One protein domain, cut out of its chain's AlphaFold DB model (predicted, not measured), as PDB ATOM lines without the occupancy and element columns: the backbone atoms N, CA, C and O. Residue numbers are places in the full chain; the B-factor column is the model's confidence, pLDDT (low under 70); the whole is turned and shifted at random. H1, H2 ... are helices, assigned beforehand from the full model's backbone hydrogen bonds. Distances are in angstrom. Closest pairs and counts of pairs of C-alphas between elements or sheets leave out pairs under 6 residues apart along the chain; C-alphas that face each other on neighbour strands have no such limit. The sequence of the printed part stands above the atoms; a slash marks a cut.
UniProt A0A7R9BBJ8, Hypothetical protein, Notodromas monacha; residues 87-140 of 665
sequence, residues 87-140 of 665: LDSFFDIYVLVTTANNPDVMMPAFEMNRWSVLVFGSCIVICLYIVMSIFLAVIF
ATOM      1  N   LEU A  87      45.824 -38.060  44.925       90.50
ATOM      2  CA  LEU A  87      46.707 -38.722  43.955       90.50
ATOM      3  C   LEU A  87      46.013 -39.837  43.160       90.50
ATOM      4  O   LEU A  87      46.346 -40.039  41.995       90.50
ATOM      5  N   ASP A  88      45.064 -40.552  43.771       89.50
ATOM      6  CA  ASP A  88      44.271 -41.566  43.065       89.50
ATOM      7  C   ASP A  88      43.267 -40.871  42.127       89.50
ATOM      8  O   ASP A  88      43.228 -41.182  40.943       89.50
ATOM      9  N   SER A  89      42.587 -39.821  42.603       91.56
ATOM     10  CA  SER A  89      41.718 -38.963  41.787       91.56
ATOM     11  C   SER A  89      42.456 -38.332  40.602       91.56
ATOM     12  O   SER A  89      41.924 -38.269  39.499       91.56
ATOM     13  N   PHE A  90      43.687 -37.852  40.808       92.69
ATOM     14  CA  PHE A  90      44.511 -37.302  39.733       92.69
ATOM     15  C   PHE A  90      44.841 -38.365  38.683       92.69
ATOM     16  O   PHE A  90      44.764 -38.082  37.491       92.69
ATOM     17  N   PHE A  91      45.185 -39.582  39.115       93.38
ATOM     18  CA  PHE A  91      45.429 -40.696  38.207       93.38
ATOM     19  C   PHE A  91      44.170 -41.037  37.396       93.38
ATOM     20  O   PHE A  91      44.249 -41.108  36.175       93.38
ATOM     21  N   ASP A  92      43.007 -41.141  38.038       92.38
ATOM     22  CA  ASP A  92      41.744 -41.466  37.365       92.38
ATOM     23  C   ASP A  92      41.339 -40.397  36.335       92.38
ATOM     24  O   ASP A  92      40.904 -40.728  35.228       92.38
ATOM     25  N   ILE A  93      41.537 -39.113  36.657       92.75
ATOM     26  CA  ILE A  93      41.312 -38.003  35.719       92.75
ATOM     27  C   ILE A  93      42.360 -37.994  34.607       92.75
ATOM     28  O   ILE A  93      42.019 -37.729  33.460       92.75
ATOM     29  N   TYR A  94      43.621 -38.319  34.893       93.56
ATOM     30  CA  TYR A  94      44.640 -38.459  33.855       93.56
ATOM     31  C   TYR A  94      44.272 -39.561  32.850       93.56
ATOM     32  O   TYR A  94      44.345 -39.339  31.644       93.56
ATOM     33  N   VAL A  95      43.806 -40.719  33.329       94.88
ATOM     34  CA  VAL A  95      43.305 -41.810  32.475       94.88
ATOM     35  C   VAL A  95      42.059 -41.372  31.688       94.88
ATOM     36  O   VAL A  95      41.902 -41.742  30.524       94.88
ATOM     37  N   LEU A  96      41.211 -40.516  32.267       94.25
ATOM     38  CA  LEU A  96      40.070 -39.930  31.560       94.25
ATOM     39  C   LEU A  96      40.501 -39.013  30.415       94.25
ATOM     40  O   LEU A  96      39.856 -39.014  29.367       94.25
ATOM     41  N   VAL A  97      41.601 -38.268  30.567       92.00
ATOM     42  CA  VAL A  97      42.161 -37.467  29.466       92.00
ATOM     43  C   VAL A  97      42.577 -38.360  28.296       92.00
ATOM     44  O   VAL A  97      42.422 -37.950  27.151       92.00
ATOM     45  N   THR A  98      43.025 -39.595  28.546       93.25
ATOM     46  CA  THR A  98      43.300 -40.581  27.484       93.25
ATOM     47  C   THR A  98      42.045 -41.321  27.013       93.25
ATOM     48  O   THR A  98      42.140 -42.212  26.174       93.25
ATOM     49  N   THR A  99      40.870 -41.003  27.562       94.19
ATOM     50  CA  THR A  99      39.566 -41.648  27.314       94.19
ATOM     51  C   THR A  99      39.502 -43.151  27.602       94.19
ATOM     52  O   THR A  99      38.530 -43.803  27.234       94.19
ATOM     53  N   ALA A 100      40.496 -43.714  28.297       93.75
ATOM     54  CA  ALA A 100      40.620 -45.166  28.447       93.75
ATOM     55  C   ALA A 100      39.678 -45.757  29.511       93.75
ATOM     56  O   ALA A 100      39.396 -46.948  29.462       93.75
ATOM     57  N   ASN A 101      39.206 -44.943  30.458       92.62
ATOM     58  CA  ASN A 101      38.269 -45.327  31.524       92.62
ATOM     59  C   ASN A 101      36.906 -44.617  31.398       92.62
ATOM     60  O   ASN A 101      36.160 -44.525  32.371       92.62
ATOM     61  N   ASN A 102      36.585 -44.065  30.223       91.69
ATOM     62  CA  ASN A 102      35.260 -43.519  29.931       91.69
ATOM     63  C   ASN A 102      34.387 -44.624  29.305       91.69
ATOM     64  O   ASN A 102      34.811 -45.195  28.301       91.69
ATOM     65  N   PRO A 103      33.173 -44.910  29.818       92.56
ATOM     66  CA  PRO A 103      32.396 -44.135  30.798       92.56
ATOM     67  C   PRO A 103      32.621 -44.497  32.278       92.56
ATOM     68  O   PRO A 103      32.094 -43.803  33.147       92.56
ATOM     69  N   ASP A 104      33.378 -45.550  32.581       90.56
ATOM     70  CA  ASP A 104      33.454 -46.191  33.905       90.56
ATOM     71  C   ASP A 104      33.767 -45.235  35.069       90.56
ATOM     72  O   ASP A 104      33.137 -45.312  36.125       90.56
ATOM     73  N   VAL A 105      34.675 -44.272  34.872       91.44
ATOM     74  CA  VAL A 105      35.051 -43.283  35.902       91.44
ATOM     75  C   VAL A 105      33.915 -42.326  36.281       91.44
ATOM     76  O   VAL A 105      33.895 -41.761  37.374       91.44
ATOM     77  N   MET A 106      32.946 -42.126  35.392       91.44
ATOM     78  CA  MET A 106      31.829 -41.205  35.600       91.44
ATOM     79  C   MET A 106      30.604 -41.905  36.206       91.44
ATOM     80  O   MET A 106      29.792 -41.245  36.858       91.44
ATOM     81  N   MET A 107      30.460 -43.220  36.008       91.00
ATOM     82  CA  MET A 107      29.225 -43.953  36.309       91.00
ATOM     83  C   MET A 107      28.723 -43.780  37.755       91.00
ATOM     84  O   MET A 107      27.563 -43.385  37.902       91.00
ATOM     85  N   PRO A 108      29.548 -43.928  38.816       90.38
ATOM     86  CA  PRO A 108      29.072 -43.755  40.194       90.38
ATOM     87  C   PRO A 108      28.494 -42.357  40.475       90.38
ATOM     88  O   PRO A 108      27.479 -42.209  41.152       90.38
ATOM     89  N   ALA A 109      29.109 -41.308  39.919       88.75
ATOM     90  CA  ALA A 109      28.624 -39.936  40.069       88.75
ATOM     91  C   ALA A 109      27.391 -39.644  39.196       88.75
ATOM     92  O   ALA A 109      26.561 -38.807  39.561       88.75
ATOM     93  N   PHE A 110      27.275 -40.302  38.040       89.00
ATOM     94  CA  PHE A 110      26.168 -40.127  37.101       89.00
ATOM     95  C   PHE A 110      24.877 -40.799  37.575       89.00
ATOM     96  O   PHE A 110      23.802 -40.209  37.457       89.00
ATOM     97  N   GLU A 111      24.979 -42.001  38.141       88.06
ATOM     98  CA  GLU A 111      23.844 -42.719  38.730       88.06
ATOM     99  C   GLU A 111      23.233 -41.943  39.900       88.06
ATOM    100  O   GLU A 111      22.014 -41.910  40.064       88.06
ATOM    101  N   MET A 112      24.078 -41.252  40.666       86.06
ATOM    102  CA  MET A 112      23.656 -40.373  41.748       86.06
ATOM    103  C   MET A 112      23.022 -39.075  41.231       86.06
ATOM    104  O   MET A 112      21.977 -38.645  41.720       86.06
ATOM    105  N   ASN A 113      23.655 -38.423  40.254       88.06
ATOM    106  CA  ASN A 113      23.147 -37.198  39.657       88.06
ATOM    107  C   ASN A 113      23.497 -37.130  38.168       88.06
ATOM    108  O   ASN A 113      24.662 -37.026  37.786       88.06
ATOM    109  N   ARG A 114      22.469 -37.058  37.319       89.56
ATOM    110  CA  ARG A 114      22.635 -36.937  35.863       89.56
ATOM    111  C   ARG A 114      23.448 -35.710  35.452       89.56
ATOM    112  O   ARG A 114      24.139 -35.755  34.440       89.56
ATOM    113  N   TRP A 115      23.412 -34.633  36.240       89.00
ATOM    114  CA  TRP A 115      24.180 -33.415  35.968       89.00
ATOM    115  C   TRP A 115      25.697 -33.583  36.140       89.00
ATOM    116  O   TRP A 115      26.448 -32.763  35.614       89.00
ATOM    117  N   SER A 116      26.168 -34.660  36.786       87.12
ATOM    118  CA  SER A 116      27.598 -34.989  36.895       87.12
ATOM    119  C   SER A 116      28.271 -35.140  35.527       87.12
ATOM    120  O   SER A 116      29.464 -34.862  35.397       87.12
ATOM    121  N   VAL A 117      27.504 -35.476  34.479       90.75
ATOM    122  CA  VAL A 117      27.995 -35.527  33.093       90.75
ATOM    123  C   VAL A 117      28.611 -34.204  32.634       90.75
ATOM    124  O   VAL A 117      29.542 -34.212  31.839       90.75
ATOM    125  N   LEU A 118      28.149 -33.058  33.153       92.31
ATOM    126  CA  LEU A 118      28.707 -31.755  32.789       92.31
ATOM    127  C   LEU A 118      30.141 -31.584  33.297       92.31
ATOM    128  O   LEU A 118      30.955 -30.957  32.622       92.31
ATOM    129  N   VAL A 119      30.478 -32.156  34.454       90.44
ATOM    130  CA  VAL A 119      31.829 -32.071  35.028       90.44
ATOM    131  C   VAL A 119      32.802 -32.905  34.197       90.44
ATOM    132  O   VAL A 119      33.798 -32.382  33.706       90.44
ATOM    133  N   PHE A 120      32.489 -34.179  33.969       92.56
ATOM    134  CA  PHE A 120      33.352 -35.067  33.184       92.56
ATOM    135  C   PHE A 120      33.382 -34.675  31.702       92.56
ATOM    136  O   PHE A 120      34.450 -34.634  31.096       92.56
ATOM    137  N   GLY A 121      32.238 -34.286  31.136       92.25
ATOM    138  CA  GLY A 121      32.133 -33.789  29.767       92.25
ATOM    139  C   GLY A 121      32.937 -32.508  29.544       92.25
ATOM    140  O   GLY A 121      33.688 -32.425  28.573       92.25
ATOM    141  N   SER A 122      32.858 -31.529  30.455       93.19
ATOM    142  CA  SER A 122      33.696 -30.321  30.364       93.19
ATOM    143  C   SER A 122      35.182 -30.632  30.549       93.19
ATOM    144  O   SER A 122      36.002 -30.073  29.824       93.19
ATOM    145  N   CYS A 123      35.540 -31.568  31.435       92.38
ATOM    146  CA  CYS A 123      36.918 -32.029  31.598       92.38
ATOM    147  C   CYS A 123      37.474 -32.650  30.308       92.38
ATOM    148  O   CYS A 123      38.584 -32.302  29.910       92.38
ATOM    149  N   ILE A 124      36.707 -33.510  29.624       93.38
ATOM    150  CA  ILE A 124      37.097 -34.078  28.324       93.38
ATOM    151  C   ILE A 124      37.259 -32.956  27.295       93.38
ATOM    152  O   ILE A 124      38.287 -32.886  26.631       93.38
ATOM    153  N   VAL A 125      36.297 -32.033  27.188       93.94
ATOM    154  CA  VAL A 125      36.389 -30.933  26.214       93.94
ATOM    155  C   VAL A 125      37.629 -30.075  26.439       93.94
ATOM    156  O   VAL A 125      38.377 -29.809  25.500       93.94
ATOM    157  N   ILE A 126      37.886 -29.680  27.683       94.56
ATOM    158  CA  ILE A 126      39.024 -28.826  28.017       94.56
ATOM    159  C   ILE A 126      40.340 -29.591  27.852       94.56
ATOM    160  O   ILE A 126      41.260 -29.099  27.206       94.56
ATOM    161  N   CYS A 127      40.461 -30.793  28.412       91.88
ATOM    162  CA  CYS A 127      41.747 -31.482  28.456       91.88
ATOM    163  C   CYS A 127      42.079 -32.185  27.136       91.88
ATOM    164  O   CYS A 127      43.194 -32.047  26.641       91.88
ATOM    165  N   LEU A 128      41.128 -32.911  26.544       89.56
ATOM    166  CA  LEU A 128      41.365 -33.672  25.317       89.56
ATOM    167  C   LEU A 128      41.308 -32.776  24.075       89.56
ATOM    168  O   LEU A 128      42.244 -32.776  23.285       89.56
ATOM    169  N   TYR A 129      40.240 -31.998  23.884       91.00
ATOM    170  CA  TYR A 129      40.077 -31.244  22.630       91.00
ATOM    171  C   TYR A 129      40.795 -29.895  22.617       91.00
ATOM    172  O   TYR A 129      41.185 -29.436  21.550       91.00
ATOM    173  N   ILE A 130      40.968 -29.237  23.766       93.56
ATOM    174  CA  ILE A 130      41.687 -27.956  23.812       93.56
ATOM    175  C   ILE A 130      43.160 -28.198  24.147       93.56
ATOM    176  O   ILE A 130      44.031 -27.913  23.327       93.56
ATOM    177  N   VAL A 131      43.465 -28.742  25.329       91.00
ATOM    178  CA  VAL A 131      44.855 -28.839  25.809       91.00
ATOM    179  C   VAL A 131      45.693 -29.811  24.975       91.00
ATOM    180  O   VAL A 131      46.767 -29.415  24.521       91.00
ATOM    181  N   MET A 132      45.231 -31.042  24.718       88.31
ATOM    182  CA  MET A 132      46.023 -31.992  23.918       88.31
ATOM    183  C   MET A 132      46.186 -31.538  22.462       88.31
ATOM    184  O   MET A 132      47.261 -31.716  21.893       88.31
ATOM    185  N   SER A 133      45.185 -30.878  21.869       88.50
ATOM    186  CA  SER A 133      45.316 -30.307  20.520       88.50
ATOM    187  C   SER A 133      46.294 -29.131  20.463       88.50
ATOM    188  O   SER A 133      47.066 -29.040  19.512       88.50
ATOM    189  N   ILE A 134      46.328 -28.263  21.483       91.50
ATOM    190  CA  ILE A 134      47.347 -27.205  21.584       91.50
ATOM    191  C   ILE A 134      48.739 -27.826  21.719       91.50
ATOM    192  O   ILE A 134      49.667 -27.399  21.035       91.50
ATOM    193  N   PHE A 135      48.895 -28.844  22.567       86.19
ATOM    194  CA  PHE A 135      50.177 -29.524  22.751       86.19
ATOM    195  C   PHE A 135      50.675 -30.155  21.443       86.19
ATOM    196  O   PHE A 135      51.825 -29.941  21.055       86.19
ATOM    197  N   LEU A 136      49.787 -30.844  20.718       85.00
ATOM    198  CA  LEU A 136      50.063 -31.393  19.392       85.00
ATOM    199  C   LEU A 136      50.505 -30.303  18.406       85.00
ATOM    200  O   LEU A 136      51.514 -30.471  17.724       85.00
ATOM    201  N   ALA A 137      49.793 -29.173  18.356       88.81
ATOM    202  CA  ALA A 137      50.122 -28.062  17.463       88.81
ATOM    203  C   ALA A 137      51.493 -27.442  17.778       88.81
ATOM    204  O   ALA A 137      52.265 -27.153  16.866       88.81
ATOM    205  N   VAL A 138      51.830 -27.280  19.061       89.56
ATOM    206  CA  VAL A 138      53.137 -26.756  19.488       89.56
ATOM    207  C   VAL A 138      54.265 -27.717  19.117       89.56
ATOM    208  O   VAL A 138      55.316 -27.273  18.654       89.56
ATOM    209  N   ILE A 139      54.074 -29.027  19.297       86.81
ATOM    210  CA  ILE A 139      55.058 -30.027  18.860       86.81
ATOM    211  C   ILE A 139      55.232 -29.971  17.344       86.81
ATOM    212  O   ILE A 139      56.366 -29.932  16.868       86.81
ATOM    213  N   PHE A 140      54.123 -29.932  16.603       83.44
ATOM    214  CA  PHE A 140      54.122 -29.869  15.147       83.44
ATOM    215  C   PHE A 140      54.904 -28.656  14.631       83.44
ATOM    216  O   PHE A 140      55.787 -28.809  13.790       83.44
TER     217      PHE A 140
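This is residues 87 to 140 of the 665 residues of the protein "Hypothetical protein" of Notodromas monacha (UniProt A0A7R9BBJ8). One long helix, H3, makes the longest axis; H1 stands nearly square to it, its end at Val 97 meeting H3 partway along, and short H2 makes a corner at H3's start. Residues 133 to 140 of H3 stick out. The 54 printed residues hold three named helices, H1, H2, H3 in chain order, and no named strand: all helix. The whole is only just loose, close to compact, with a radius of gyration of the C-alphas of 12.3 A, spanning 42 by 22 by 16 A.

H3, residues 114 to 140, touches H1, residues 87 to 97, with residues 123 to 128 alone; the closest C-alphas, of Val 97 and Leu 128, are 5.7 A apart. Their lines are only just about perpendicular, at 71 degrees. H2, residues 107 to 112, and H3 only just touch, only at the corner, with 3 pairs of C-alphas within 8 A, the closest being Phe 110 and Ser 116 at 5.3 A; they run opposite ways at a shallow tilt of 34 degrees, only just short of steep. H1 and H2 are apart. Every O i to N i+4 pair is within hydrogen-bond range in H1, against 18 of 23 in H3 and 1 of 2 in H2.

H3 is 38.3 A long, ending at C-alpha 140 (54.122, -29.869, 15.147). H1, 15.2 A, begins at C-alpha 87 (46.707, -38.722, 43.955). H2 measures 8.6 A.

The C-alphas farthest apart, of Met 112 and Phe 140, are 41.8 A apart. The printed part has no cut; H1 to H2 is a short link, H2 to H3 tight. No printed residue is under pLDDT 70.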